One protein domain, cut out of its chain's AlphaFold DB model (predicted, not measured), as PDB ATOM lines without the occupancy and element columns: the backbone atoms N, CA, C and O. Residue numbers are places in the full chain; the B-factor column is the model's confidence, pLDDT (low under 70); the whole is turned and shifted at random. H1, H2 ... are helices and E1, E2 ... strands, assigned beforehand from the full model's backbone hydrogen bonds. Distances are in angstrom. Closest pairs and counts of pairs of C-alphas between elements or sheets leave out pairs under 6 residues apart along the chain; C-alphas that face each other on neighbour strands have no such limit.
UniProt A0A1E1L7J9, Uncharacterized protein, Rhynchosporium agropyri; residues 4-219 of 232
ATOM      1  N   GLU A   4       7.642  44.594  40.697       75.12
ATOM      2  CA  GLU A   4       6.759  45.268  39.736       75.12
ATOM      3  C   GLU A   4       7.480  45.639  38.433       75.12
ATOM      4  O   GLU A   4       6.924  45.448  37.353       75.12
ATOM      5  N   GLU A   5       8.723  46.127  38.509       76.81
ATOM      6  CA  GLU A   5       9.543  46.402  37.319       76.81
ATOM      7  C   GLU A   5       9.850  45.116  36.539       76.81
ATOM      8  O   GLU A   5       9.832  45.125  35.311       76.81
ATOM      9  N   GLU A   6      10.095  44.006  37.242       82.94
ATOM     10  CA  GLU A   6      10.305  42.697  36.622       82.94
ATOM     11  C   GLU A   6       9.033  42.198  35.922       82.94
ATOM     12  O   GLU A   6       9.076  41.879  34.735       82.94
ATOM     13  N   LEU A   7       7.888  42.193  36.609       82.69
ATOM     14  CA  LEU A   7       6.613  41.735  36.045       82.69
ATOM     15  C   LEU A   7       6.159  42.602  34.867       82.69
ATOM     16  O   LEU A   7       5.666  42.072  33.875       82.69
ATOM     17  N   SER A   8       6.385  43.916  34.939       83.31
ATOM     18  CA  SER A   8       6.082  44.849  33.844       83.31
ATOM     19  C   SER A   8       6.999  44.669  32.633       83.31
ATOM     20  O   SER A   8       6.680  45.153  31.549       83.31
ATOM     21  N   SER A   9       8.147  44.002  32.798       85.38
ATOM     22  CA  SER A   9       9.057  43.691  31.692       85.38
ATOM     23  C   SER A   9       8.635  42.451  30.896       85.38
ATOM     24  O   SER A   9       9.123  42.249  29.782       85.38
ATOM     25  N   PHE A  10       7.744  41.619  31.448       88.00
ATOM     26  CA  PHE A  10       7.259  40.412  30.784       88.00
ATOM     27  C   PHE A  10       6.227  40.744  29.711       88.00
ATOM     28  O   PHE A  10       5.519  41.748  29.771       88.00
ATOM     29  N   GLN A  11       6.147  39.885  28.697       87.88
ATOM     30  CA  GLN A  11       5.192  40.077  27.613       87.88
ATOM     31  C   GLN A  11       3.781  39.700  28.088       87.88
ATOM     32  O   GLN A  11       3.633  38.737  28.840       87.88
ATOM     33  N   PRO A  12       2.722  40.407  27.665       87.38
ATOM     34  CA  PRO A  12       1.364  39.954  27.935       87.38
ATOM     35  C   PRO A  12       1.115  38.609  27.245       87.38
ATOM     36  O   PRO A  12       1.664  38.341  26.171       87.38
ATOM     37  N   TRP A  13       0.280  37.771  27.857       84.12
ATOM     38  CA  TRP A  13      -0.146  36.513  27.251       84.12
ATOM     39  C   TRP A  13      -0.802  36.764  25.882       84.12
ATOM     40  O   TRP A  13      -1.691  37.617  25.775       84.12
ATOM     41  N   PRO A  14      -0.343  36.100  24.806       79.50
ATOM     42  CA  PRO A  14      -0.838  36.374  23.467       79.50
ATOM     43  C   PRO A  14      -2.215  35.734  23.250       79.50
ATOM     44  O   PRO A  14      -2.411  34.571  23.569       79.50
ATOM     45  N   ALA A  15      -3.133  36.442  22.580       70.62
ATOM     46  CA  ALA A  15      -4.474  35.924  22.253       70.62
ATOM     47  C   ALA A  15      -4.472  34.658  21.364       70.62
ATOM     48  O   ALA A  15      -5.486  33.983  21.215       70.62
ATOM     49  N   LYS A  16      -3.345  34.378  20.701       67.44
ATOM     50  CA  LYS A  16      -3.045  33.107  20.038       67.44
ATOM     51  C   LYS A  16      -1.579  32.810  20.259       67.44
ATOM     52  O   LYS A  16      -0.747  33.659  19.938       67.44
ATOM     53  N   ILE A  17      -1.276  31.618  20.747       65.94
ATOM     54  CA  ILE A  17       0.090  31.206  21.044       65.94
ATOM     55  C   ILE A  17       0.745  30.800  19.720       65.94
ATOM     56  O   ILE A  17       0.351  29.803  19.111       65.94
ATOM     57  N   PRO A  18       1.693  31.588  19.184       62.38
ATOM     58  CA  PRO A  18       2.416  31.183  17.995       62.38
ATOM     59  C   PRO A  18       3.323  30.019  18.390       62.38
ATOM     60  O   PRO A  18       4.159  30.161  19.281       62.38
ATOM     61  N   SER A  19       3.205  28.888  17.700       60.53
ATOM     62  CA  SER A  19       4.163  27.789  17.829       60.53
ATOM     63  C   SER A  19       5.583  28.338  17.639       60.53
ATOM     64  O   SER A  19       5.835  28.914  16.577       60.53
ATOM     65  N   SER A  20       6.478  28.164  18.628       67.44
ATOM     66  CA  SER A  20       7.852  28.715  18.756       67.44
ATOM     67  C   SER A  20       8.057  30.013  19.554       67.44
ATOM     68  O   SER A  20       9.187  30.517  19.602       67.44
ATOM     69  N   LEU A  21       7.029  30.557  20.204       76.31
ATOM     70  CA  LEU A  21       7.194  31.729  21.062       76.31
ATOM     71  C   LEU A  21       7.910  31.346  22.372       76.31
ATOM     72  O   LEU A  21       7.444  30.496  23.122       76.31
ATOM     73  N   LYS A  22       9.056  31.980  22.652       87.25
ATOM     74  CA  LYS A  22       9.871  31.720  23.853       87.25
ATOM     75  C   LYS A  22       9.954  32.954  24.736       87.25
ATOM     76  O   LYS A  22      10.049  34.069  24.227       87.25
ATOM     77  N   GLY A  23      10.016  32.737  26.044       90.62
ATOM     78  CA  GLY A  23      10.174  33.793  27.038       90.62
ATOM     79  C   GLY A  23       9.160  33.695  28.168       90.62
ATOM     80  O   GLY A  23       8.471  32.688  28.319       90.62
ATOM     81  N   LYS A  24       9.097  34.758  28.975       91.19
ATOM     82  CA  LYS A  24       8.148  34.891  30.080       91.19
ATOM     83  C   LYS A  24       6.962  35.746  29.664       91.19
ATOM     84  O   LYS A  24       7.134  36.866  29.174       91.19
ATOM     85  N   PHE A  25       5.784  35.209  29.929       90.75
ATOM     86  CA  PHE A  25       4.497  35.816  29.658       90.75
ATOM     87  C   PHE A  25       3.731  36.027  30.952       90.75
ATOM     88  O   PHE A  25       3.934  35.293  31.920       90.75
ATOM     89  N   VAL A  26       2.840  37.012  30.967       89.19
ATOM     90  CA  VAL A  26       1.990  37.306  32.117       89.19
ATOM     91  C   VAL A  26       0.524  37.402  31.705       89.19
ATOM     92  O   VAL A  26       0.170  38.112  30.763       89.19
ATOM     93  N   ILE A  27      -0.328  36.678  32.427       87.50
ATOM     94  CA  ILE A  27      -1.775  36.901  32.451       87.50
ATOM     95  C   ILE A  27      -2.051  37.749  33.688       87.50
ATOM     96  O   ILE A  27      -1.812  37.292  34.807       87.50
ATOM     97  N   SER A  28      -2.507  38.984  33.486       86.31
ATOM     98  CA  SER A  28      -2.756  39.942  34.566       86.31
ATOM     99  C   SER A  28      -4.245  40.131  34.808       86.31
ATOM    100  O   SER A  28      -5.028  40.286  33.872       86.31
ATOM    101  N   HIS A  29      -4.610  40.185  36.081       82.75
ATOM    102  CA  HIS A  29      -5.909  40.605  36.567       82.75
ATOM    103  C   HIS A  29      -5.680  41.730  37.582       82.75
ATOM    104  O   HIS A  29      -5.291  41.469  38.719       82.75
ATOM    105  N   ASP A  30      -5.856  42.978  37.147       78.56
ATOM    106  CA  ASP A  30      -5.535  44.188  37.922       78.56
ATOM    107  C   ASP A  30      -6.806  44.904  38.428       78.56
ATOM    108  O   ASP A  30      -6.892  46.135  38.447       78.56
ATOM    109  N   HIS A  31      -7.817  44.126  38.816       66.81
ATOM    110  CA  HIS A  31      -9.058  44.624  39.401       66.81
ATOM    111  C   HIS A  31      -9.216  44.099  40.825       66.81
ATOM    112  O   HIS A  31      -8.993  42.919  41.086       66.81
ATOM    113  N   GLU A  32      -9.589  44.997  41.743       65.31
ATOM    114  CA  GLU A  32      -9.923  44.611  43.107       65.31
ATOM    115  C   GLU A  32     -11.280  43.917  43.109       65.31
ATOM    116  O   GLU A  32     -12.319  44.558  42.934       65.31
ATOM    117  N   GLU A  33     -11.260  42.602  43.293       66.25
ATOM    118  CA  GLU A  33     -12.467  41.789  43.331       66.25
ATOM    119  C   GLU A  33     -12.518  40.930  44.593       66.25
ATOM    120  O   GLU A  33     -11.518  40.384  45.078       66.25
ATOM    121  N   ILE A  34     -13.738  40.806  45.117       57.78
ATOM    122  CA  ILE A  34     -14.086  39.804  46.115       57.78
ATOM    123  C   ILE A  34     -14.163  38.478  45.375       57.78
ATOM    124  O   ILE A  34     -15.176  38.144  44.758       57.78
ATOM    125  N   LEU A  35     -13.086  37.708  45.433       59.22
ATOM    126  CA  LEU A  35     -13.062  36.405  44.796       59.22
ATOM    127  C   LEU A  35     -13.647  35.371  45.765       59.22
ATOM    128  O   LEU A  35     -12.946  34.668  46.488       59.22
ATOM    129  N   SER A  36     -14.976  35.293  45.761       55.78
ATOM    130  CA  SER A  36     -15.763  34.153  46.245       55.78
ATOM    131  C   SER A  36     -16.306  33.427  45.012       55.78
ATOM    132  O   SER A  36     -17.492  33.513  44.690       55.78
ATOM    133  N   ALA A  37     -15.424  32.821  44.222       56.84
ATOM    134  CA  ALA A  37     -15.797  32.446  42.866       56.84
ATOM    135  C   ALA A  37     -14.858  31.396  42.255       56.84
ATOM    136  O   ALA A  37     -13.730  31.237  42.729       56.84
ATOM    137  N   PRO A  38     -15.356  30.648  41.252       59.03
ATOM    138  CA  PRO A  38     -14.652  29.561  40.567       59.03
ATOM    139  C   PRO A  38     -13.258  29.954  40.050       59.03
ATOM    140  O   PRO A  38     -12.948  31.141  39.958       59.03
ATOM    141  N   PRO A  39     -12.394  28.968  39.730       68.75
ATOM    142  CA  PRO A  39     -11.021  29.236  39.324       68.75
ATOM    143  C   PRO A  39     -10.945  30.228  38.158       68.75
ATOM    144  O   PRO A  39     -11.641  30.046  37.165       68.75
ATOM    145  N   ALA A  40     -10.086  31.243  38.262       76.88
ATOM    146  CA  ALA A  40      -9.857  32.213  37.191       76.88
ATOM    147  C   ALA A  40      -8.972  31.575  36.102       76.88
ATOM    148  O   ALA A  40      -7.812  31.266  36.403       76.88
ATOM    149  N   PRO A  41      -9.493  31.327  34.886       79.25
ATOM    150  CA  PRO A  41      -8.831  30.500  33.883       79.25
ATOM    151  C   PRO A  41      -7.846  31.281  33.005       79.25
ATOM    152  O   PRO A  41      -8.017  32.474  32.757       79.25
ATOM    153  N   SER A  42      -6.819  30.587  32.511       82.50
ATOM    154  CA  SER A  42      -6.081  30.969  31.305       82.50
ATOM    155  C   SER A  42      -6.873  30.610  30.047       82.50
ATOM    156  O   SER A  42      -7.886  29.917  30.118       82.50
ATOM    157  N   ASP A  43      -6.334  30.981  28.887       85.88
ATOM    158  CA  ASP A  43      -6.758  30.392  27.617       85.88
ATOM    159  C   ASP A  43      -6.464  28.880  27.583       85.88
ATOM    160  O   ASP A  43      -5.581  28.381  28.302       85.88
ATOM    161  N   GLU A  44      -7.185  28.160  26.722       89.44
ATOM    162  CA  GLU A  44      -6.915  26.756  26.409       89.44
ATOM    163  C   GLU A  44      -5.513  26.577  25.809       89.44
ATOM    164  O   GLU A  44      -5.041  27.370  24.988       89.44
ATOM    165  N   LEU A  45      -4.842  25.501  26.213       88.69
ATOM    166  CA  LEU A  45      -3.484  25.185  25.801       88.69
ATOM    167  C   LEU A  45      -3.498  24.144  24.683       88.69
ATOM    168  O   LEU A  45      -3.995  23.030  24.853       88.69
ATOM    169  N   ASP A  46      -2.886  24.489  23.552       88.81
ATOM    170  CA  ASP A  46      -2.656  23.545  22.461       88.81
ATOM    171  C   ASP A  46      -1.437  22.632  22.743       88.81
ATOM    172  O   ASP A  46      -0.578  22.959  23.573       88.81
ATOM    173  N   PRO A  47      -1.278  21.504  22.023       88.31
ATOM    174  CA  PRO A  47      -0.201  20.550  22.280       88.31
ATOM    175  C   PRO A  47       1.209  21.135  22.131       88.31
ATOM    176  O   PRO A  47       2.120  20.726  22.849       88.31
ATOM    177  N   THR A  48       1.410  22.092  21.218       87.38
ATOM    178  CA  THR A  48       2.712  22.752  21.048       87.38
ATOM    179  C   THR A  48       3.035  23.593  22.270       87.38
ATOM    180  O   THR A  48       4.131  23.467  22.814       87.38
ATOM    181  N   THR A  49       2.072  24.379  22.745       88.31
ATOM    182  CA  THR A  49       2.214  25.155  23.979       88.31
ATOM    183  C   THR A  49       2.530  24.248  25.165       88.31
ATOM    184  O   THR A  49       3.456  24.522  25.930       88.31
ATOM    185  N   ILE A  50       1.827  23.119  25.298       89.50
ATOM    186  CA  ILE A  50       2.053  22.155  26.384       89.50
ATOM    187  C   ILE A  50       3.484  21.603  26.360       89.50
ATOM    188  O   ILE A  50       4.105  21.477  27.419       89.50
ATOM    189  N   GLU A  51       4.037  21.295  25.185       89.38
ATOM    190  CA  GLU A  51       5.428  20.839  25.039       89.38
ATOM    191  C   GLU A  51       6.458  21.936  25.350       89.38
ATOM    192  O   GLU A  51       7.571  21.617  25.774       89.38
ATOM    193  N   GLU A  52       6.106  23.209  25.156       91.19
ATOM    194  CA  GLU A  52       6.983  24.371  25.359       91.19
ATOM    195  C   GLU A  52       6.910  24.939  26.791       91.19
ATOM    196  O   GLU A  52       7.817  25.661  27.203       91.19
ATOM    197  N   LEU A  53       5.890  24.579  27.584       90.81
ATOM    198  CA  LEU A  53       5.730  25.009  28.980       90.81
ATOM    199  C   LEU A  53       6.918  24.602  29.869       90.81
ATOM    200  O   LEU A  53       7.104  23.410  30.154       90.81
ATOM    201  N   LYS A  54       7.643  25.611  30.374       93.56
ATOM    202  CA  LYS A  54       8.806  25.496  31.270       93.56
ATOM    203  C   LYS A  54       8.483  25.748  32.728       93.56
ATOM    204  O   LYS A  54       8.948  24.992  33.583       93.56
ATOM    205  N   SER A  55       7.730  26.800  33.021       94.88
ATOM    206  CA  SER A  55       7.295  27.066  34.385       94.88
ATOM    207  C   SER A  55       6.016  27.884  34.456       94.88
ATOM    208  O   SER A  55       5.626  28.554  33.501       94.88
ATOM    209  N   VAL A  56       5.349  27.782  35.603       94.88
ATOM    210  CA  VAL A  56       4.174  28.574  35.960       94.88
ATOM    211  C   VAL A  56       4.337  29.054  37.397       94.88
ATOM    212  O   VAL A  56       4.682  28.272  38.288       94.88
ATOM    213  N   GLN A  57       4.082  30.338  37.634       95.75
ATOM    214  CA  GLN A  57       4.169  30.950  38.953       95.75
ATOM    215  C   GLN A  57       3.090  32.015  39.126       95.75
ATOM    216  O   GLN A  57       2.915  32.887  38.282       95.75
ATOM    217  N   LEU A  58       2.387  31.967  40.254       94.00
ATOM    218  CA  LEU A  58       1.427  33.003  40.619       94.00
ATOM    219  C   LEU A  58       2.108  34.072  41.469       94.00
ATOM    220  O   LEU A  58       2.762  33.748  42.462       94.00
ATOM    221  N   VAL A  59       1.884  35.332  41.125       91.19
ATOM    222  CA  VAL A  59       2.148  36.484  41.983       91.19
ATOM    223  C   VAL A  59       0.819  37.159  42.275       91.19
ATOM    224  O   VAL A  59       0.041  37.404  41.360       91.19
ATOM    225  N   SER A  60       0.537  37.458  43.536       87.81
ATOM    226  CA  SER A  60      -0.721  38.103  43.906       87.81
ATOM    227  C   SER A  60      -0.540  39.111  45.021       87.81
ATOM    228  O   SER A  60       0.233  38.900  45.955       87.81
ATOM    229  N   GLU A  61      -1.310  40.180  44.948       83.50
ATOM    230  CA  GLU A  61      -1.478  41.172  45.992       83.50
ATOM    231  C   GLU A  61      -2.904  41.063  46.521       83.50
ATOM    232  O   GLU A  61      -3.874  41.285  45.797       83.50
ATOM    233  N   CYS A  62      -3.039  40.675  47.784       78.06
ATOM    234  CA  CYS A  62      -4.339  40.399  48.379       78.06
ATOM    235  C   CYS A  62      -4.371  40.717  49.874       78.06
ATOM    236  O   CYS A  62      -3.334  40.891  50.524       78.06
ATOM    237  N   HIS A  63      -5.581  40.780  50.416       71.62
ATOM    238  CA  HIS A  63      -5.870  40.854  51.840       71.62
ATOM    239  C   HIS A  63      -7.153  40.076  52.156       71.62
ATOM    240  O   HIS A  63      -7.932  39.748  51.266       71.62
ATOM    241  N   ASP A  64      -7.374  39.750  53.424       65.50
ATOM    242  CA  ASP A  64      -8.618  39.097  53.835       65.50
ATOM    243  C   ASP A  64      -9.710  40.125  54.127       65.50
ATOM    244  O   ASP A  64      -9.426  41.284  54.460       65.50
ATOM    245  N   GLN A  65     -10.964  39.675  54.091       54.16
ATOM    246  CA  GLN A  65     -12.083  40.403  54.665       54.16
ATOM    247  C   GLN A  65     -12.247  40.036  56.147       54.16
ATOM    248  O   GLN A  65     -12.702  38.948  56.490       54.16
ATOM    249  N   GLY A  66     -11.926  40.969  57.044       51.88
ATOM    250  CA  GLY A  66     -12.497  40.970  58.394       51.88
ATOM    251  C   GLY A  66     -11.528  40.920  59.573       51.88
ATOM    252  O   GLY A  66     -10.308  41.044  59.454       51.88
ATOM    253  N   PHE A  67     -12.127  40.818  60.762       45.59
ATOM    254  CA  PHE A  67     -11.432  40.780  62.045       45.59
ATOM    255  C   PHE A  67     -10.728  39.434  62.232       45.59
ATOM    256  O   PHE A  67     -11.359  38.382  62.229       45.59
ATOM    257  N   CYS A  68      -9.418  39.471  62.463       47.31
ATOM    258  CA  CYS A  68      -8.692  38.320  62.977       47.31
ATOM    259  C   CYS A  68      -8.563  38.463  64.498       47.31
ATOM    260  O   CYS A  68      -7.765  39.277  64.979       47.31
ATOM    261  N   ASP A  69      -9.346  37.685  65.250       45.28
ATOM    262  CA  ASP A  69      -9.322  37.693  66.721       45.28
ATOM    263  C   ASP A  69      -7.945  37.290  67.268       45.28
ATOM    264  O   ASP A  69      -7.492  37.800  68.294       45.28
ATOM    265  N   VAL A  70      -7.231  36.420  66.539       52.62
ATOM    266  CA  VAL A  70      -5.889  35.944  66.897       52.62
ATOM    267  C   VAL A  70      -4.960  35.972  65.674       52.62
ATOM    268  O   VAL A  70      -4.756  34.954  65.020       52.62
ATOM    269  N   PRO A  71      -4.328  37.111  65.354       50.69
ATOM    270  CA  PRO A  71      -3.428  37.257  64.199       50.69
ATOM    271  C   PRO A  71      -2.177  36.397  64.260       50.69
ATOM    272  O   PRO A  71      -1.551  36.130  63.239       50.69
ATOM    273  N   GLU A  72      -1.824  35.934  65.457       50.69
ATOM    274  CA  GLU A  72      -0.761  34.958  65.682       50.69
ATOM    275  C   GLU A  72      -1.089  33.602  65.043       50.69
ATOM    276  O   GLU A  72      -0.178  32.882  64.634       50.69
ATOM    277  N   ASN A  73      -2.385  33.307  64.878       48.66
ATOM    278  CA  ASN A  73      -2.893  32.123  64.190       48.66
ATOM    279  C   ASN A  73      -2.921  32.296  62.662       48.66
ATOM    280  O   ASN A  73      -3.191  31.335  61.947       48.66
ATOM    281  N   GLY A  74      -2.578  33.486  62.163       53.16
ATOM    282  CA  GLY A  74      -2.422  33.771  60.746       53.16
ATOM    283  C   GLY A  74      -3.733  33.947  59.984       53.16
ATOM    284  O   GLY A  74      -4.839  33.849  60.509       53.16
ATOM    285  N   VAL A  75      -3.547  34.245  58.708       62.78
ATOM    286  CA  VAL A  75      -4.580  34.265  57.677       62.78
ATOM    287  C   VAL A  75      -4.805  32.843  57.190       62.78
ATOM    288  O   VAL A  75      -3.838  32.113  56.947       62.78
ATOM    289  N   TRP A  76      -6.071  32.476  57.021       73.44
ATOM    290  CA  TRP A  76      -6.505  31.130  56.645       73.44
ATOM    291  C   TRP A  76      -6.980  31.033  55.191       73.44
ATOM    292  O   TRP A  76      -7.714  30.109  54.842       73.44
ATOM    293  N   GLY A  77      -6.563  31.992  54.364       79.25
ATOM    294  CA  GLY A  77      -6.711  31.972  52.915       79.25
ATOM    295  C   GLY A  77      -5.448  31.469  52.209       79.25
ATOM    296  O   GLY A  77      -4.329  31.677  52.692       79.25
ATOM    297  N   TRP A  78      -5.604  30.810  51.065       86.69
ATOM    298  CA  TRP A  78      -4.506  30.374  50.199       86.69
ATOM    299  C   TRP A  78      -4.920  30.368  48.727       86.69
ATOM    300  O   TRP A  78      -6.104  30.400  48.394       86.69
ATOM    301  N   PHE A  79      -3.919  30.323  47.852       89.31
ATOM    302  CA  PHE A  79      -4.098  30.211  46.409       89.31
ATOM    303  C   PHE A  79      -3.641  28.845  45.930       89.31
ATOM    304  O   PHE A  79      -2.599  28.337  46.358       89.31
ATOM    305  N   GLU A  80      -4.377  28.291  44.981       92.44
ATOM    306  CA  GLU A  80      -4.049  27.051  44.294       92.44
ATOM    307  C   GLU A  80      -3.978  27.289  42.789       92.44
ATOM    308  O   GLU A  80      -4.733  28.087  42.239       92.44
ATOM    309  N   LEU A  81      -3.071  26.578  42.123       93.69
ATOM    310  CA  LEU A  81      -3.114  26.385  40.681       93.69
ATOM    311  C   LEU A  81      -3.836  25.078  40.390       93.69
ATOM    312  O   LEU A  81      -3.604  24.075  41.066       93.69
ATOM    313  N   CYS A  82      -4.691  25.083  39.380       93.94
ATOM    314  CA  CYS A  82      -5.449  23.914  38.981       93.94
ATOM    315  C   CYS A  82      -5.493  23.762  37.466       93.94
ATOM    316  O   CYS A  82      -5.409  24.743  36.732       93.94
ATOM    317  N   ILE A  83      -5.613  22.519  37.011       94.12
ATOM    318  CA  ILE A  83      -5.950  22.221  35.619       94.12
ATOM    319  C   ILE A  83      -7.469  22.160  35.536       94.12
ATOM    320  O   ILE A  83      -8.101  21.511  36.371       94.12
ATOM    321  N   ILE A  84      -8.052  22.808  34.537       94.50
ATOM    322  CA  ILE A  84      -9.483  22.747  34.231       94.50
ATOM    323  C   ILE A  84      -9.685  22.195  32.813       94.50
ATOM    324  O   ILE A  84      -8.765  22.232  31.995       94.50
ATOM    325  N   GLU A  85     -10.868  21.639  32.535       93.75
ATOM    326  CA  GLU A  85     -11.140  20.957  31.256       93.75
ATOM    327  C   GLU A  85     -10.988  21.879  30.038       93.75
ATOM    328  O   GLU A  85     -10.498  21.428  29.010       93.75
ATOM    329  N   ASN A  86     -11.386  23.146  30.178       91.19
ATOM    330  CA  ASN A  86     -11.314  24.219  29.180       91.19
ATOM    331  C   ASN A  86     -11.445  25.584  29.873       91.19
ATOM    332  O   ASN A  86     -11.727  25.633  31.071       91.19
ATOM    333  N   ASP A  87     -11.301  26.681  29.127       85.62
ATOM    334  CA  ASP A  87     -11.399  28.066  29.629       85.62
ATOM    335  C   ASP A  87     -12.761  28.437  30.250       85.62
ATOM    336  O   ASP A  87     -12.889  29.423  30.973       85.62
ATOM    337  N   SER A  88     -13.789  27.627  30.005       87.56
ATOM    338  CA  SER A  88     -15.158  27.849  30.463       87.56
ATOM    339  C   SER A  88     -15.506  27.011  31.699       87.56
ATOM    340  O   SER A  88     -16.574  27.182  32.302       87.56
ATOM    341  N   ALA A  89     -14.625  26.093  32.103       89.56
ATOM    342  CA  ALA A  89     -14.853  25.186  33.215       89.56
ATOM    343  C   ALA A  89     -14.721  25.900  34.570       89.56
ATOM    344  O   ALA A  89     -13.787  26.647  34.832       89.56
ATOM    345  N   GLN A  90     -15.664  25.616  35.469       88.06
ATOM    346  CA  GLN A  90     -15.776  26.286  36.774       88.06
ATOM    347  C   GLN A  90     -15.206  25.451  37.930       88.06
ATOM    348  O   GLN A  90     -15.268  25.846  39.094       88.06
ATOM    349  N   THR A  91     -14.681  24.262  37.634       91.00
ATOM    350  CA  THR A  91     -14.174  23.315  38.632       91.00
ATOM    351  C   THR A  91     -12.887  22.663  38.146       91.00
ATOM    352  O   THR A  91     -12.790  22.374  36.950       91.00
ATOM    353  N   PRO A  92     -11.940  22.349  39.048       93.12
ATOM    354  CA  PRO A  92     -10.752  21.589  38.687       93.12
ATOM    355  C   PRO A  92     -11.086  20.254  38.036       93.12
ATOM    356  O   PRO A  92     -12.003  19.536  38.449       93.12
ATOM    357  N   ARG A  93     -10.278  19.910  37.040       92.75
ATOM    358  CA  ARG A  93     -10.276  18.614  36.384       92.75
ATOM    359  C   ARG A  93      -9.975  17.513  37.394       92.75
ATOM    360  O   ARG A  93      -9.127  17.668  38.278       92.75
ATOM    361  N   LYS A  94     -10.656  16.377  37.229       91.94
ATOM    362  CA  LYS A  94     -10.423  15.161  38.010       91.94
ATOM    363  C   LYS A  94      -9.859  14.071  37.117       91.94
ATOM    364  O   LYS A  94     -10.443  13.759  36.084       91.94
ATOM    365  N   LYS A  95      -8.764  13.451  37.547       84.88
ATOM    366  CA  LYS A  95      -8.188  12.269  36.899       84.88
ATOM    367  C   LYS A  95      -8.091  11.157  37.930       84.88
ATOM    368  O   LYS A  95      -7.554  11.370  39.011       84.88
ATOM    369  N   ASP A  96      -8.704  10.014  37.631       83.94
ATOM    370  CA  ASP A  96      -8.799   8.869  38.550       83.94
ATOM    371  C   ASP A  96      -9.367   9.238  39.940       83.94
ATOM    372  O   ASP A  96      -8.938   8.729  40.971       83.94
ATOM    373  N   GLY A  97     -10.332  10.165  39.974       82.56
ATOM    374  CA  GLY A  97     -10.977  10.636  41.208       82.56
ATOM    375  C   GLY A  97     -10.202  11.700  41.995       82.56
ATOM    376  O   GLY A  97     -10.727  12.207  42.985       82.56
ATOM    377  N   ILE A  98      -9.003  12.084  41.551       83.94
ATOM    378  CA  ILE A  98      -8.150  13.083  42.209       83.94
ATOM    379  C   ILE A  98      -8.264  14.424  41.480       83.94
ATOM    380  O   ILE A  98      -8.153  14.477  40.254       83.94
ATOM    381  N   GLU A  99      -8.483  15.510  42.228       91.12
ATOM    382  CA  GLU A  99      -8.446  16.872  41.680       91.12
ATOM    383  C   GLU A  99      -7.014  17.277  41.325       91.12
ATOM    384  O   GLU A  99      -6.089  17.128  42.125       91.12
ATOM    385  N   LEU A 100      -6.838  17.827  40.126       93.19
ATOM    386  CA  LEU A 100      -5.550  18.305  39.632       93.19
ATOM    387  C   LEU A 100      -5.275  19.719  40.152       93.19
ATOM    388  O   LEU A 100      -5.424  20.703  39.426       93.19
ATOM    389  N   VAL A 101      -4.936  19.802  41.440       93.00
ATOM    390  CA  VAL A 101      -4.777  21.050  42.198       93.00
ATOM    391  C   VAL A 101      -3.468  21.054  42.985       93.00
ATOM    392  O   VAL A 101      -3.064  20.043  43.561       93.00
ATOM    393  N   TRP A 102      -2.804  22.206  43.042       94.12
ATOM    394  CA  TRP A 102      -1.564  22.392  43.793       94.12
ATOM    395  C   TRP A 102      -1.537  23.750  44.481       94.12
ATOM    396  O   TRP A 102      -1.796  24.780  43.864       94.12
ATOM    397  N   ILE A 103      -1.152  23.773  45.757       92.19
ATOM    398  CA  ILE A 103      -1.038  25.019  46.521       92.19
ATOM    399  C   ILE A 103       0.111  25.867  45.964       92.19
ATOM    400  O   ILE A 103       1.265  25.435  45.950       92.19
ATOM    401  N   SER A 104      -0.207  27.097  45.561       92.19
ATOM    402  CA  SER A 104       0.766  28.111  45.161       92.19
ATOM    403  C   SER A 104       1.428  28.735  46.387       92.19
ATOM    404  O   SER A 104       2.646  28.648  46.553       92.19
ATOM    405  N   HIS A 105       0.631  29.352  47.263       88.50
ATOM    406  CA  HIS A 105       1.096  29.942  48.516       88.50
ATOM    407  C   HIS A 105      -0.065  30.269  49.459       88.50
ATOM    408  O   HIS A 105      -1.219  30.387  49.055       88.50
ATOM    409  N   ASN A 106       0.270  30.449  50.737       83.62
ATOM    410  CA  ASN A 106      -0.679  30.886  51.754       83.62
ATOM    411  C   ASN A 106      -0.741  32.413  51.819       83.62
ATOM    412  O   ASN A 106       0.296  33.085  51.785       83.62
ATOM    413  N   ASN A 107      -1.920  32.964  52.090       75.44
ATOM    414  CA  ASN A 107      -2.088  34.389  52.339       75.44
ATOM    415  C   ASN A 107      -1.660  34.811  53.767       75.44
ATOM    416  O   ASN A 107      -2.151  35.781  54.318       75.44
ATOM    417  N   ARG A 108      -0.640  34.186  54.377       66.06
ATOM    418  CA  ARG A 108      -0.189  34.543  55.742       66.06
ATOM    419  C   ARG A 108       0.290  35.994  55.864       66.06
ATOM    420  O   ARG A 108       1.132  36.430  55.083       66.06
ATOM    421  N   LEU A 109      -0.193  36.726  56.866       58.50
ATOM    422  CA  LEU A 109       0.391  38.014  57.251       58.50
ATOM    423  C   LEU A 109       1.849  37.792  57.678       58.50
ATOM    424  O   LEU A 109       2.131  36.961  58.545       58.50
ATOM    425  N   ASN A 110       2.784  38.513  57.062       50.62
ATOM    426  CA  ASN A 110       4.184  38.459  57.470       50.62
ATOM    427  C   ASN A 110       4.338  39.073  58.871       50.62
ATOM    428  O   ASN A 110       3.772  40.122  59.168       50.62
ATOM    429  N   LYS A 111       5.143  38.439  59.734       45.44
ATOM    430  CA  LYS A 111       5.406  38.886  61.118       45.44
ATOM    431  C   LYS A 111       6.262  40.169  61.239       45.44
ATOM    432  O   LYS A 111       6.674  40.515  62.339       45.44
ATOM    433  N   MET A 112       6.537  40.898  60.162       41.62
ATOM    434  CA  MET A 112       7.395  42.095  60.149       41.62
ATOM    435  C   MET A 112       6.791  43.092  59.153       41.62
ATOM    436  O   MET A 112       6.440  42.692  58.052       41.62
ATOM    437  N   ASN A 113       6.519  44.353  59.513       38.03
ATOM    438  CA  ASN A 113       7.497  45.340  59.979       38.03
ATOM    439  C   ASN A 113       7.049  46.069  61.264       38.03
ATOM    440  O   ASN A 113       6.219  46.977  61.224       38.03
ATOM    441  N   MET A 114       7.677  45.759  62.403       41.09
ATOM    442  CA  MET A 114       7.511  46.501  63.669       41.09
ATOM    443  C   MET A 114       8.031  47.958  63.621       41.09
ATOM    444  O   MET A 114       7.921  48.682  64.602       41.09
ATOM    445  N   ALA A 115       8.575  48.427  62.493       41.56
ATOM    446  CA  ALA A 115       8.997  49.821  62.330       41.56
ATOM    447  C   ALA A 115       7.823  50.782  62.038       41.56
ATOM    448  O   ALA A 115       7.909  51.959  62.368       41.56
ATOM    449  N   GLY A 116       6.705  50.287  61.487       41.88
ATOM    450  CA  GLY A 116       5.465  51.070  61.338       41.88
ATOM    451  C   GLY A 116       4.579  51.073  62.593       41.88
ATOM    452  O   GLY A 116       3.573  51.772  62.641       41.88
ATOM    453  N   TRP A 117       4.946  50.292  63.615       40.47
ATOM    454  CA  TRP A 117       4.149  50.049  64.825       40.47
ATOM    455  C   TRP A 117       4.288  51.128  65.910       40.47
ATOM    456  O   TRP A 117       3.563  51.094  66.901       40.47
ATOM    457  N   VAL A 118       5.209  52.084  65.765       40.06
ATOM    458  CA  VAL A 118       5.636  52.955  66.879       40.06
ATOM    459  C   VAL A 118       4.659  54.106  67.194       40.06
ATOM    460  O   VAL A 118       4.889  54.840  68.147       40.06
ATOM    461  N   LEU A 119       3.539  54.276  66.476       41.09
ATOM    462  CA  LEU A 119       2.711  55.488  66.637       41.09
ATOM    463  C   LEU A 119       1.321  55.355  67.275       41.09
ATOM    464  O   LEU A 119       0.676  56.387  67.434       41.09
ATOM    465  N   THR A 120       0.839  54.191  67.726       43.75
ATOM    466  CA  THR A 120      -0.466  54.152  68.437       43.75
ATOM    467  C   THR A 120      -0.495  53.153  69.601       43.75
ATOM    468  O   THR A 120      -0.846  51.991  69.422       43.75
ATOM    469  N   PRO A 121      -0.144  53.574  70.832       41.72
ATOM    470  CA  PRO A 121      -0.136  52.671  71.983       41.72
ATOM    471  C   PRO A 121      -1.534  52.330  72.522       41.72
ATOM    472  O   PRO A 121      -1.652  51.431  73.347       41.72
ATOM    473  N   TYR A 122      -2.600  52.996  72.073       45.56
ATOM    474  CA  TYR A 122      -3.945  52.759  72.585       45.56
ATOM    475  C   TYR A 122      -4.986  53.013  71.490       45.56
ATOM    476  O   TYR A 122      -4.993  54.079  70.885       45.56
ATOM    477  N   ILE A 123      -5.896  52.045  71.317       44.53
ATOM    478  CA  ILE A 123      -7.145  52.115  70.537       44.53
ATOM    479  C   ILE A 123      -6.962  51.917  69.018       44.53
ATOM    480  O   ILE A 123      -6.633  52.846  68.291       44.53
ATOM    481  N   THR A 124      -7.202  50.685  68.539       42.03
ATOM    482  CA  THR A 124      -8.194  50.277  67.502       42.03
ATOM    483  C   THR A 124      -7.813  48.870  66.982       42.03
ATOM    484  O   THR A 124      -6.654  48.666  66.611       42.03
ATOM    485  N   PRO A 125      -8.715  47.867  66.942       43.56
ATOM    486  CA  PRO A 125      -8.368  46.535  66.461       43.56
ATOM    487  C   PRO A 125      -8.180  46.577  64.943       43.56
ATOM    488  O   PRO A 125      -9.157  46.744  64.230       43.56
ATOM    489  N   ARG A 126      -6.921  46.454  64.497       51.56
ATOM    490  CA  ARG A 126      -6.356  45.685  63.356       51.56
ATOM    491  C   ARG A 126      -6.996  45.736  61.950       51.56
ATOM    492  O   ARG A 126      -6.295  45.421  60.996       51.56
ATOM    493  N   ILE A 127      -8.219  46.230  61.791       43.66
ATOM    494  CA  ILE A 127      -8.839  46.693  60.536       43.66
ATOM    495  C   ILE A 127      -8.160  47.978  60.047       43.66
ATOM    496  O   ILE A 127      -8.081  48.268  58.854       43.66
ATOM    497  N   THR A 128      -7.595  48.746  60.970       41.19
ATOM    498  CA  THR A 128      -6.991  50.034  60.666       41.19
ATOM    499  C   THR A 128      -5.654  49.946  59.944       41.19
ATOM    500  O   THR A 128      -5.276  50.933  59.348       41.19
ATOM    501  N   ALA A 129      -4.932  48.822  59.896       44.62
ATOM    502  CA  ALA A 129      -3.688  48.797  59.116       44.62
ATOM    503  C   ALA A 129      -3.974  48.990  57.617       44.62
ATOM    504  O   ALA A 129      -3.425  49.903  57.020       44.62
ATOM    505  N   TRP A 130      -4.892  48.233  57.017       47.16
ATOM    506  CA  TRP A 130      -5.293  48.460  55.623       47.16
ATOM    507  C   TRP A 130      -6.091  49.764  55.454       47.16
ATOM    508  O   TRP A 130      -5.743  50.561  54.590       47.16
ATOM    509  N   LEU A 131      -7.061  50.064  56.332       41.75
ATOM    510  CA  LEU A 131      -7.841  51.314  56.237       41.75
ATOM    511  C   LEU A 131      -7.008  52.597  56.446       41.75
ATOM    512  O   LEU A 131      -7.387  53.646  55.937       41.75
ATOM    513  N   ILE A 132      -5.907  52.546  57.208       43.62
ATOM    514  CA  ILE A 132      -5.034  53.707  57.487       43.62
ATOM    515  C   ILE A 132      -3.807  53.725  56.568       43.62
ATOM    516  O   ILE A 132      -3.351  54.805  56.204       43.62
ATOM    517  N   THR A 133      -3.247  52.568  56.197       45.66
ATOM    518  CA  THR A 133      -1.982  52.501  55.437       45.66
ATOM    519  C   THR A 133      -2.146  52.070  53.981       45.66
ATOM    520  O   THR A 133      -1.224  52.284  53.199       45.66
ATOM    521  N   GLY A 134      -3.278  51.469  53.595       50.00
ATOM    522  CA  GLY A 134      -3.495  50.931  52.247       50.00
ATOM    523  C   GLY A 134      -2.520  49.814  51.855       50.00
ATOM    524  O   GLY A 134      -2.346  49.546  50.670       50.00
ATOM    525  N   VAL A 135      -1.832  49.197  52.825       51.00
ATOM    526  CA  VAL A 135      -0.774  48.215  52.550       51.00
ATOM    527  C   VAL A 135      -1.389  46.841  52.307       51.00
ATOM    528  O   VAL A 135      -1.693  46.096  53.239       51.00
ATOM    529  N   SER A 136      -1.533  46.496  51.037       59.62
ATOM    530  CA  SER A 136      -1.643  45.125  50.553       59.62
ATOM    531  C   SER A 136      -0.239  44.545  50.332       59.62
ATOM    532  O   SER A 136       0.691  45.248  49.937       59.62
ATOM    533  N   ILE A 137      -0.040  43.269  50.681       67.19
ATOM    534  CA  ILE A 137       1.273  42.616  50.575       67.19
ATOM    535  C   ILE A 137       1.279  41.756  49.319       67.19
ATOM    536  O   ILE A 137       0.568  40.754  49.243       67.19
ATOM    537  N   GLN A 138       2.132  42.122  48.367       77.62
ATOM    538  CA  GLN A 138       2.436  41.288  47.216       77.62
ATOM    539  C   GLN A 138       3.200  40.034  47.651       77.62
ATOM    540  O   GLN A 138       4.155  40.096  48.431       77.62
ATOM    541  N   LYS A 139       2.775  38.883  47.139       83.81
ATOM    542  CA  LYS A 139       3.370  37.579  47.414       83.81
ATOM    543  C   LYS A 139       3.660  36.843  46.127       83.81
ATOM    544  O   LYS A 139       2.829  36.786  45.227       83.81
ATOM    545  N   THR A 140       4.831  36.226  46.104       89.12
ATOM    546  CA  THR A 140       5.275  35.347  45.031       89.12
ATOM    547  C   THR A 140       5.091  33.904  45.476       89.12
ATOM    548  O   THR A 140       5.637  33.487  46.501       89.12
ATOM    549  N   GLY A 141       4.291  33.154  44.726       88.50
ATOM    550  CA  GLY A 141       4.005  31.755  44.991       88.50
ATOM    551  C   GLY A 141       5.122  30.806  44.576       88.50
ATOM    552  O   GLY A 141       6.139  31.205  44.002       88.50
ATOM    553  N   LYS A 142       4.918  29.515  44.854       92.31
ATOM    554  CA  LYS A 142       5.801  28.448  44.379       92.31
ATOM    555  C   LYS A 142       5.889  28.478  42.848       92.31
ATOM    556  O   LYS A 142       4.865  28.530  42.171       92.31
ATOM    557  N   GLU A 143       7.109  28.414  42.317       95.12
ATOM    558  CA  GLU A 143       7.335  28.152  40.895       95.12
ATOM    559  C   GLU A 143       7.175  26.649  40.635       95.12
ATOM    560  O   GLU A 143       7.849  25.815  41.250       95.12
ATOM    561  N   PHE A 144       6.273  26.298  39.725       94.19
ATOM    562  CA  PHE A 144       6.126  24.942  39.216       94.19
ATOM    563  C   PHE A 144       6.907  24.843  37.917       94.19
ATOM    564  O   PHE A 144       6.609  25.576  36.983       94.19
ATOM    565  N   ARG A 145       7.896  23.952  37.858       93.25
ATOM    566  CA  ARG A 145       8.791  23.786  36.704       93.25
ATOM    567  C   ARG A 145       8.442  22.528  35.909       93.25
ATOM    568  O   ARG A 145       7.685  21.691  36.385       93.25
ATOM    569  N   GLU A 146       8.989  22.405  34.706       88.38
ATOM    570  CA  GLU A 146       8.695  21.354  33.717       88.38
ATOM    571  C   GLU A 146       8.788  19.900  34.214       88.38
ATOM    572  O   GLU A 146       8.201  18.999  33.611       88.38
ATOM    573  N   ASP A 147       9.514  19.657  35.302       87.19
ATOM    574  CA  ASP A 147       9.648  18.358  35.958       87.19
ATOM    575  C   ASP A 147       8.462  18.007  36.871       87.19
ATOM    576  O   ASP A 147       8.287  16.837  37.217       87.19
ATOM    577  N   HIS A 148       7.633  18.992  37.222       89.81
ATOM    578  CA  HIS A 148       6.483  18.845  38.102       89.81
ATOM    579  C   HIS A 148       5.327  18.087  37.439       89.81
ATOM    580  O   HIS A 148       5.006  18.294  36.266       89.81
ATOM    581  N   ASP A 149       4.630  17.267  38.230       88.00
ATOM    582  CA  ASP A 149       3.576  16.373  37.742       88.00
ATOM    583  C   ASP A 149       2.444  17.096  37.007       88.00
ATOM    584  O   ASP A 149       1.899  16.559  36.046       88.00
ATOM    585  N   MET A 150       2.149  18.340  37.397       89.38
ATOM    586  CA  MET A 150       1.188  19.213  36.710       89.38
ATOM    587  C   MET A 150       1.388  19.204  35.191       89.38
ATOM    588  O   MET A 150       0.448  18.950  34.448       89.38
ATOM    589  N   PHE A 151       2.619  19.378  34.714       90.38
ATOM    590  CA  PHE A 151       2.899  19.494  33.282       90.38
ATOM    591  C   PHE A 151       2.735  18.188  32.504       90.38
ATOM    592  O   PHE A 151       2.619  18.219  31.283       90.38
ATOM    593  N   ARG A 152       2.743  17.045  33.191       88.88
ATOM    594  CA  ARG A 152       2.517  15.717  32.603       88.88
ATOM    595  C   ARG A 152       1.032  15.330  32.597       88.88
ATOM    596  O   ARG A 152       0.682  14.296  32.033       88.88
ATOM    597  N   LEU A 153       0.188  16.112  33.272       90.62
ATOM    598  CA  LEU A 153      -1.250  15.872  33.416       90.62
ATOM    599  C   LEU A 153      -2.099  16.843  32.590       90.62
ATOM    600  O   LEU A 153      -3.284  16.573  32.406       90.62
ATOM    601  N   ILE A 154      -1.507  17.936  32.098       91.00
ATOM    602  CA  ILE A 154      -2.147  18.833  31.133       91.00
ATOM    603  C   ILE A 154      -2.282  18.091  29.801       91.00
ATOM    604  O   ILE A 154      -1.313  17.520  29.296       91.00
ATOM    605  N   GLU A 155      -3.486  18.111  29.245       92.06
ATOM    606  CA  GLU A 155      -3.819  17.551  27.938       92.06
ATOM    607  C   GLU A 155      -4.321  18.660  27.002       92.06
ATOM    608  O   GLU A 155      -4.588  19.778  27.443       92.06
ATOM    609  N   ASP A 156      -4.410  18.350  25.709       92.12
ATOM    610  CA  ASP A 156      -4.915  19.266  24.679       92.12
ATOM    611  C   ASP A 156      -6.288  19.846  25.062       92.12
ATOM    612  O   ASP A 156      -7.179  19.106  25.490       92.12
ATOM    613  N   GLY A 157      -6.435  21.165  24.932       90.62
ATOM    614  CA  GLY A 157      -7.652  21.909  25.265       90.62
ATOM    615  C   GLY A 157      -7.805  22.264  26.746       90.62
ATOM    616  O   GLY A 157      -8.690  23.037  27.097       90.62
ATOM    617  N   ASN A 158      -6.946  21.758  27.639       94.00
ATOM    618  CA  ASN A 158      -6.995  22.154  29.046       94.00
ATOM    619  C   ASN A 158      -6.493  23.585  29.254       94.00
ATOM    620  O   ASN A 158      -5.624  24.067  28.532       94.00
ATOM    621  N   ALA A 159      -6.975  24.223  30.317       92.31
ATOM    622  CA  ALA A 159      -6.482  25.515  30.782       92.31
ATOM    623  C   ALA A 159      -5.895  25.403  32.200       92.31
ATOM    624  O   ALA A 159      -6.203  24.474  32.956       92.31
ATOM    625  N   ILE A 160      -5.032  26.354  32.563       92.19
ATOM    626  CA  ILE A 160      -4.513  26.512  33.926       92.19
ATOM    627  C   ILE A 160      -5.303  27.625  34.594       92.19
ATOM    628  O   ILE A 160      -5.414  28.717  34.051       92.19
ATOM    629  N   ALA A 161      -5.813  27.377  35.792       91.81
ATOM    630  CA  ALA A 161      -6.611  28.349  36.515       91.81
ATOM    631  C   ALA A 161      -6.127  28.552  37.949       91.81
ATOM    632  O   ALA A 161      -5.526  27.665  38.562       91.81
ATOM    633  N   VAL A 162      -6.418  29.728  38.498       90.62
ATOM    634  CA  VAL A 162      -6.118  30.076  39.890       90.62
ATOM    635  C   VAL A 162      -7.380  29.915  40.725       90.62
ATOM    636  O   VAL A 162      -8.356  30.630  40.514       90.62
ATOM    637  N   ARG A 163      -7.363  29.000  41.700       89.38
ATOM    638  CA  ARG A 163      -8.448  28.816  42.672       89.38
ATOM    639  C   ARG A 163      -8.097  29.512  43.981       89.38
ATOM    640  O   ARG A 163      -7.045  29.251  44.568       89.38
ATOM    641  N   LEU A 164      -8.998  30.363  44.459       86.81
ATOM    642  CA  LEU A 164      -8.902  30.941  45.794       86.81
ATOM    643  C   LEU A 164      -9.585  30.042  46.805       86.81
ATOM    644  O   LEU A 164     -10.669  29.516  46.560       86.81
ATOM    645  N   CYS A 165      -8.940  29.890  47.952       84.25
ATOM    646  CA  CYS A 165      -9.424  29.028  49.007       84.25
ATOM    647  C   CYS A 165      -9.388  29.753  50.344       84.25
ATOM    648  O   CYS A 165      -8.430  30.451  50.672       84.25
ATOM    649  N   VAL A 166     -10.431  29.531  51.136       80.31
ATOM    650  CA  VAL A 166     -10.551  30.001  52.513       80.31
ATOM    651  C   VAL A 166     -10.949  28.833  53.400       80.31
ATOM    652  O   VAL A 166     -11.654  27.917  52.977       80.31
ATOM    653  N   ARG A 167     -10.497  28.850  54.653       78.56
ATOM    654  CA  ARG A 167     -10.775  27.756  55.591       78.56
ATOM    655  C   ARG A 167     -12.240  27.664  56.016       78.56
ATOM    656  O   ARG A 167     -12.711  26.560  56.280       78.56
ATOM    657  N   TRP A 168     -12.928  28.796  56.155       71.25
ATOM    658  CA  TRP A 168     -14.271  28.839  56.730       71.25
ATOM    659  C   TRP A 168     -15.298  29.387  55.740       71.25
ATOM    660  O   TRP A 168     -15.004  30.343  55.023       71.25
ATOM    661  N   PRO A 169     -16.518  28.824  55.721       69.31
ATOM    662  CA  PRO A 169     -17.615  29.379  54.939       69.31
ATOM    663  C   PRO A 169     -17.893  30.842  55.307       69.31
ATOM    664  O   PRO A 169     -17.895  31.196  56.486       69.31
ATOM    665  N   GLY A 170     -18.145  31.676  54.298       69.50
ATOM    666  CA  GLY A 170     -18.414  33.107  54.472       69.50
ATOM    667  C   GLY A 170     -17.172  33.972  54.694       69.50
ATOM    668  O   GLY A 170     -17.316  35.166  54.925       69.50
ATOM    669  N   TRP A 171     -15.967  33.393  54.643       70.94
ATOM    670  CA  TRP A 171     -14.734  34.172  54.557       70.94
ATOM    671  C   TRP A 171     -14.460  34.560  53.109       70.94
ATOM    672  O   TRP A 171     -14.693  33.774  52.194       70.94
ATOM    673  N   GLU A 172     -13.913  35.753  52.918       72.00
ATOM    674  CA  GLU A 172     -13.604  36.289  51.598       72.00
ATOM    675  C   GLU A 172     -12.140  36.727  51.523       72.00
ATOM    676  O   GLU A 172     -11.578  37.279  52.476       72.00
ATOM    677  N   LEU A 173     -11.535  36.489  50.360       75.62
ATOM    678  CA  LEU A 173     -10.233  37.019  49.977       75.62
ATOM    679  C   LEU A 173     -10.447  38.138  48.963       75.62
ATOM    680  O   LEU A 173     -11.128  37.958  47.955       75.62
ATOM    681  N   TRP A 174      -9.840  39.280  49.244       76.88
ATOM    682  CA  TRP A 174      -9.840  40.447  48.380       76.88
ATOM    683  C   TRP A 174      -8.510  40.471  47.649       76.88
ATOM    684  O   TRP A 174      -7.447  40.558  48.270       76.88
ATOM    685  N   VAL A 175      -8.556  40.332  46.330       79.19
ATOM    686  CA  VAL A 175      -7.358  40.345  45.490       79.19
ATOM    687  C   VAL A 175      -7.347  41.642  44.726       79.19
ATOM    688  O   VAL A 175      -8.271  41.908  43.974       79.19
ATOM    689  N   ARG A 176      -6.296  42.436  44.921       80.25
ATOM    690  CA  ARG A 176      -6.080  43.684  44.194       80.25
ATOM    691  C   ARG A 176      -5.432  43.428  42.841       80.25
ATOM    692  O   ARG A 176      -5.823  44.032  41.849       80.25
ATOM    693  N   THR A 177      -4.418  42.563  42.826       84.75
ATOM    694  CA  THR A 177      -3.757  42.125  41.597       84.75
ATOM    695  C   THR A 177      -3.449  40.632  41.659       84.75
ATOM    696  O   THR A 177      -3.020  40.104  42.689       84.75
ATOM    697  N   GLY A 178      -3.667  39.933  40.549       88.25
ATOM    698  CA  GLY A 178      -3.279  38.542  40.344       88.25
ATOM    699  C   GLY A 178      -2.562  38.406  39.008       88.25
ATOM    700  O   GLY A 178      -3.102  38.787  37.975       88.25
ATOM    701  N   ARG A 179      -1.334  37.889  39.017       91.19
ATOM    702  CA  ARG A 179      -0.491  37.752  37.827       91.19
ATOM    703  C   ARG A 179       0.036  36.330  37.715       91.19
ATOM    704  O   ARG A 179       0.822  35.888  38.554       91.19
ATOM    705  N   LEU A 180      -0.400  35.612  36.684       92.69
ATOM    706  CA  LEU A 180       0.101  34.280  36.362       92.69
ATOM    707  C   LEU A 180       1.251  34.415  35.367       92.69
ATOM    708  O   LEU A 180       1.044  34.776  34.210       92.69
ATOM    709  N   VAL A 181       2.466  34.148  35.835       93.69
ATOM    710  CA  VAL A 181       3.680  34.148  35.019       93.69
ATOM    711  C   VAL A 181       3.861  32.763  34.415       93.69
ATOM    712  O   VAL A 181       3.905  31.773  35.147       93.69
ATOM    713  N   ILE A 182       3.979  32.698  33.093       92.44
ATOM    714  CA  ILE A 182       4.164  31.464  32.328       92.44
ATOM    715  C   ILE A 182       5.443  31.593  31.503       92.44
ATOM    716  O   ILE A 182       5.603  32.541  30.737       92.44
ATOM    717  N   GLU A 183       6.360  30.642  31.648       93.50
ATOM    718  CA  GLU A 183       7.585  30.576  30.850       93.50
ATOM    719  C   GLU A 183       7.450  29.518  29.751       93.50
ATOM    720  O   GLU A 183       7.146  28.355  30.030       93.50
ATOM    721  N   LEU A 184       7.709  29.925  28.507       92.06
ATOM    722  CA  LEU A 184       7.787  29.058  27.334       92.06
ATOM    723  C   LEU A 184       9.243  28.931  26.873       92.06
ATOM    724  O   LEU A 184       9.978  29.920  26.794       92.06
ATOM    725  N   GLY A 185       9.663  27.714  26.543       91.19
ATOM    726  CA  GLY A 185      11.027  27.400  26.130       91.19
ATOM    727  C   GLY A 185      11.086  26.366  25.011       91.19
ATOM    728  O   GLY A 185      10.213  26.292  24.155       91.19
ATOM    729  N   ASP A 186      12.166  25.587  24.979       89.88
ATOM    730  CA  ASP A 186      12.302  24.503  24.004       89.88
ATOM    731  C   ASP A 186      11.292  23.385  24.261       89.88
ATOM    732  O   ASP A 186      11.028  23.045  25.415       89.88
ATOM    733  N   LYS A 187      10.807  22.770  23.176       87.19
ATOM    734  CA  LYS A 187       9.922  21.606  23.232       87.19
ATOM    735  C   LYS A 187      10.567  20.474  24.019       87.19
ATOM    736  O   LYS A 187      11.615  19.952  23.630       87.19
ATOM    737  N   VAL A 188       9.903  20.045  25.085       82.94
ATOM    738  CA  VAL A 188      10.300  18.882  25.875       82.94
ATOM    739  C   VAL A 188       9.191  17.846  25.814       82.94
ATOM    740  O   VAL A 188       8.060  18.096  26.226       82.94
ATOM    741  N   LYS A 189       9.526  16.639  25.343       77.62
ATOM    742  CA  LYS A 189       8.618  15.496  25.458       77.62
ATOM    743  C   LYS A 189       8.513  15.092  26.921       77.62
ATOM    744  O   LYS A 189       9.483  14.620  27.514       77.62
ATOM    745  N   LYS A 190       7.326  15.266  27.488       78.62
ATOM    746  CA  LYS A 190       7.038  14.940  28.883       78.62
ATOM    747  C   LYS A 190       6.661  13.456  28.972       78.62
ATOM    748  O   LYS A 190       5.773  13.019  28.238       78.62
ATOM    749  N   PRO A 191       7.347  12.644  29.797       73.31
ATOM    750  CA  PRO A 191       7.011  11.233  29.920       73.31
ATOM    751  C   PRO A 191       5.616  11.079  30.548       73.31
ATOM    752  O   PRO A 191       5.261  11.865  31.432       73.31
ATOM    753  N   PRO A 192       4.831  10.070  30.134       67.81
ATOM    754  CA  PRO A 192       3.525   9.822  30.725       67.81
ATOM    755  C   PRO A 192       3.662   9.473  32.213       67.81
ATOM    756  O   PRO A 192       4.524   8.683  32.607       67.81
ATOM    757  N   LEU A 193       2.798  10.052  33.046       68.88
ATOM    758  CA  LEU A 193       2.684   9.698  34.460       68.88
ATOM    759  C   LEU A 193       1.888   8.403  34.623       68.88
ATOM    760  O   LEU A 193       0.745   8.310  34.179       68.88
ATOM    761  N   SER A 194       2.459   7.425  35.330       64.81
ATOM    762  CA  SER A 194       1.698   6.274  35.827       64.81
ATOM    763  C   SER A 194       0.965   6.668  37.112       64.81
ATOM    764  O   SER A 194       1.447   6.446  38.224       64.81
ATOM    765  N   TYR A 195      -0.190   7.313  36.955       60.84
ATOM    766  CA  TYR A 195      -0.965   7.844  38.079       60.84
ATOM    767  C   TYR A 195      -1.624   6.743  38.920       60.84
ATOM    768  O   TYR A 195      -1.788   6.915  40.123       60.84
ATOM    769  N   GLY A 196      -1.889   5.568  38.337       59.78
ATOM    770  CA  GLY A 196      -2.470   4.425  39.052       59.78
ATOM    771  C   GLY A 196      -1.642   3.941  40.252       59.78
ATOM    772  O   GLY A 196      -2.202   3.388  41.195       59.78
ATOM    773  N   LEU A 197      -0.324   4.184  40.262       56.00
ATOM    774  CA  LEU A 197       0.542   3.870  41.407       56.00
ATOM    775  C   LEU A 197       0.567   4.981  42.472       56.00
ATOM    776  O   LEU A 197       0.784   4.706  43.647       56.00
ATOM    777  N   ILE A 198       0.379   6.240  42.073       56.88
ATOM    778  CA  ILE A 198       0.397   7.392  42.986       56.88
ATOM    779  C   ILE A 198      -0.974   7.541  43.650       56.88
ATOM    780  O   ILE A 198      -1.048   7.712  44.863       56.88
ATOM    781  N   ALA A 199      -2.053   7.387  42.881       56.50
ATOM    782  CA  ALA A 199      -3.422   7.390  43.375       56.50
ATOM    783  C   ALA A 199      -3.661   6.262  44.383       56.50
ATOM    784  O   ALA A 199      -4.182   6.525  45.458       56.50
ATOM    785  N   SER A 200      -3.199   5.036  44.112       55.91
ATOM    786  CA  SER A 200      -3.327   3.926  45.069       55.91
ATOM    787  C   SER A 200      -2.585   4.190  46.384       55.91
ATOM    788  O   SER A 200      -3.121   3.905  47.456       55.91
ATOM    789  N   ASN A 201      -1.402   4.808  46.326       57.25
ATOM    790  CA  ASN A 201      -0.646   5.204  47.514       57.25
ATOM    791  C   ASN A 201      -1.321   6.351  48.283       57.25
ATOM    792  O   ASN A 201      -1.395   6.298  49.508       57.25
ATOM    793  N   ILE A 202      -1.844   7.370  47.593       58.06
ATOM    794  CA  ILE A 202      -2.539   8.502  48.227       58.06
ATOM    795  C   ILE A 202      -3.875   8.052  48.823       58.06
ATOM    796  O   ILE A 202      -4.163   8.405  49.962       58.06
ATOM    797  N   THR A 203      -4.667   7.241  48.115       56.97
ATOM    798  CA  THR A 203      -5.905   6.655  48.647       56.97
ATOM    799  C   THR A 203      -5.610   5.764  49.851       56.97
ATOM    800  O   THR A 203      -6.316   5.865  50.847       56.97
ATOM    801  N   GLY A 204      -4.539   4.964  49.806       56.31
ATOM    802  CA  GLY A 204      -4.100   4.158  50.945       56.31
ATOM    803  C   GLY A 204      -3.654   4.997  52.148       56.31
ATOM    804  O   GLY A 204      -3.964   4.662  53.285       56.31
ATOM    805  N   MET A 205      -2.965   6.121  51.935       53.53
ATOM    806  CA  MET A 205      -2.601   7.029  53.032       53.53
ATOM    807  C   MET A 205      -3.815   7.794  53.570       53.53
ATOM    808  O   MET A 205      -3.951   7.941  54.781       53.53
ATOM    809  N   ALA A 206      -4.712   8.258  52.698       52.97
ATOM    810  CA  ALA A 206      -5.937   8.949  53.083       52.97
ATOM    811  C   ALA A 206      -6.875   8.035  53.883       52.97
ATOM    812  O   ALA A 206      -7.417   8.486  54.889       52.97
ATOM    813  N   SER A 207      -7.002   6.756  53.504       51.44
ATOM    814  CA  SER A 207      -7.765   5.777  54.284       51.44
ATOM    815  C   SER A 207      -7.145   5.564  55.662       51.44
ATOM    816  O   SER A 207      -7.864   5.591  56.647       51.44
ATOM    817  N   VAL A 208      -5.813   5.482  55.768       56.81
ATOM    818  CA  VAL A 208      -5.129   5.393  57.071       56.81
ATOM    819  C   VAL A 208      -5.378   6.635  57.936       56.81
ATOM    820  O   VAL A 208      -5.623   6.510  59.133       56.81
ATOM    821  N   PHE A 209      -5.335   7.844  57.367       49.19
ATOM    822  CA  PHE A 209      -5.650   9.065  58.122       49.19
ATOM    823  C   PHE A 209      -7.116   9.124  58.557       49.19
ATOM    824  O   PHE A 209      -7.410   9.618  59.647       49.19
ATOM    825  N   GLN A 210      -8.025   8.618  57.727       56.31
ATOM    826  CA  GLN A 210      -9.438   8.516  58.060       56.31
ATOM    827  C   GLN A 210      -9.672   7.488  59.175       56.31
ATOM    828  O   GLN A 210     -10.309   7.830  60.165       56.31
ATOM    829  N   ASP A 211      -9.030   6.320  59.108       59.97
ATOM    830  CA  ASP A 211      -9.062   5.298  60.160       59.97
ATOM    831  C   ASP A 211      -8.515   5.834  61.495       59.97
ATOM    832  O   ASP A 211      -9.066   5.552  62.559       59.97
ATOM    833  N   ILE A 212      -7.445   6.639  61.465       51.72
ATOM    834  CA  ILE A 212      -6.902   7.303  62.661       51.72
ATOM    835  C   ILE A 212      -7.914   8.300  63.234       51.72
ATOM    836  O   ILE A 212      -8.125   8.310  64.447       51.72
ATOM    837  N   ASN A 213      -8.540   9.129  62.394       49.81
ATOM    838  CA  ASN A 213      -9.563  10.070  62.850       49.81
ATOM    839  C   ASN A 213     -10.757   9.335  63.469       49.81
ATOM    840  O   ASN A 213     -11.201   9.719  64.550       49.81
ATOM    841  N   ASP A 214     -11.215   8.251  62.846       68.19
ATOM    842  CA  ASP A 214     -12.327   7.445  63.344       68.19
ATOM    843  C   ASP A 214     -11.959   6.744  64.663       68.19
ATOM    844  O   ASP A 214     -12.731   6.780  65.618       68.19
ATOM    845  N   THR A 215     -10.735   6.217  64.787       64.94
ATOM    846  CA  THR A 215     -10.243   5.567  66.020       64.94
ATOM    847  C   THR A 215     -10.053   6.562  67.173       64.94
ATOM    848  O   THR A 215     -10.348   6.249  68.328       64.94
ATOM    849  N   ILE A 216      -9.565   7.776  66.894       53.78
ATOM    850  CA  ILE A 216      -9.395   8.831  67.907       53.78
ATOM    851  C   ILE A 216     -10.757   9.347  68.384       53.78
ATOM    852  O   ILE A 216     -10.927   9.616  69.577       53.78
ATOM    853  N   LEU A 217     -11.731   9.463  67.480       51.88
ATOM    854  CA  LEU A 217     -13.089   9.874  67.827       51.88
ATOM    855  C   LEU A 217     -13.819   8.786  68.628       51.88
ATOM    856  O   LEU A 217     -14.454   9.122  69.630       51.88
ATOM    857  N   ASP A 218     -13.641   7.507  68.287       50.28
ATOM    858  CA  ASP A 218     -14.235   6.371  69.010       50.28
ATOM    859  C   ASP A 218     -13.616   6.169  70.413       50.28
ATOM    860  O   ASP A 218     -14.300   5.823  71.375       50.28
ATOM    861  N   GLY A 219     -12.333   6.510  70.594       43.34
ATOM    862  CA  GLY A 219     -11.661   6.486  71.902       43.34
ATOM    863  C   GLY A 219     -12.019   7.642  72.852       43.34
ATOM    864  O   GLY A 219     -11.676   7.589  74.035       43.34
TER     865      GLY A 219
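Overview. This is residues 4 to 219 of the 232 residues of an uncharacterized protein of Rhynchosporium agropyri (UniProt A0A1E1L7J9). Two strongly twisted sheets, one of E1, E2, E3, E6 and E8 and the other of E5, E4 and E7, lie face to face as a sandwich, their strands crossed at 40 degrees. Helix H5 leads away as an arm whose residues 204 to 218 stick out, and the loop of residues 118 to 124, before H3, sticks out too. The 216 printed residues hold, in order, H1 E1 E2 H2 E3 E4 E5 H3 E6 H4 E7 E8 H5; the class is mixed, helices and strands, with under half of the residues, 107, in named elements. Both sheets are antiparallel, and the larger is branched. The whole is only just compact, close to loose, with a radius of gyration of the C-alphas of 20.1 A, and flat, spanning 61 by 57 by 28 A.

Arrangement. H1, residues 4 to 9, is on the branched sheet of E1, residues 23 to 29, E2, 33 to 35, E3, 53 to 64, E6, 137 to 140, and E8, 173 to 184, at a height over the sheet of 8.7 A. Its closest C-alpha pair with E1 is Leu 7 and Val 26, 7.5 A. E1 and E2 lie on one side of E8, with N 25 and O 182 at 2.8 A and N 33 and O 175 at 3.1 A. E3 lies on the other side, with N 57 and O 181 at 2.9 A. E6 pairs with E3, N 60 and O 139 at 2.9 A. H2, residues 47 to 52, only grazes this sheet. E4, residues 77 to 84, forms a hairpin with E5, 101 to 106, with N 81 and O 102 at 2.8 A; its other neighbour is E7, 159 to 166, with N 80 and O 163 at 2.9 A. Between the sheets, the closest C-alphas of E3 and E5 are Leu 58 and Ser 104, 6.7 A apart. H4, residues 149 to 153, is on the sheet of E5, E4 and E7, at a height of 9.2 A. H3, residues 128 to 133, and H5, 195 to 218, are on neither sheet. In the five helices every O i to N i+4 pair is within hydrogen-bond range.

Along the chain. H1 begins at C-alpha 4, (6.759, 45.268, 39.736). E3 is 32.0 A long and bends by 51 degrees at residue 61; E8, 30.0 A, bends by 74 degrees at residue 176. E7 is 22.6 A, E4 21.0 A and E1 19.9 A long. H5, 33.7 A, ends at C-alpha 218, (-14.235, 6.371, 69.010).

Size, cuts and confidence. The C-alphas of Tyr 122 and Lys 189, the two farthest apart, are 61.4 A apart. The printed part has no cut. Long links join H1 to E1, E2 to H2, E3 to E4, E4 to E5 and E5 to H3. Mean pLDDT of the printed part is 73.7; 86 residues are under 70, among them 108 to 137 and 192 to 219.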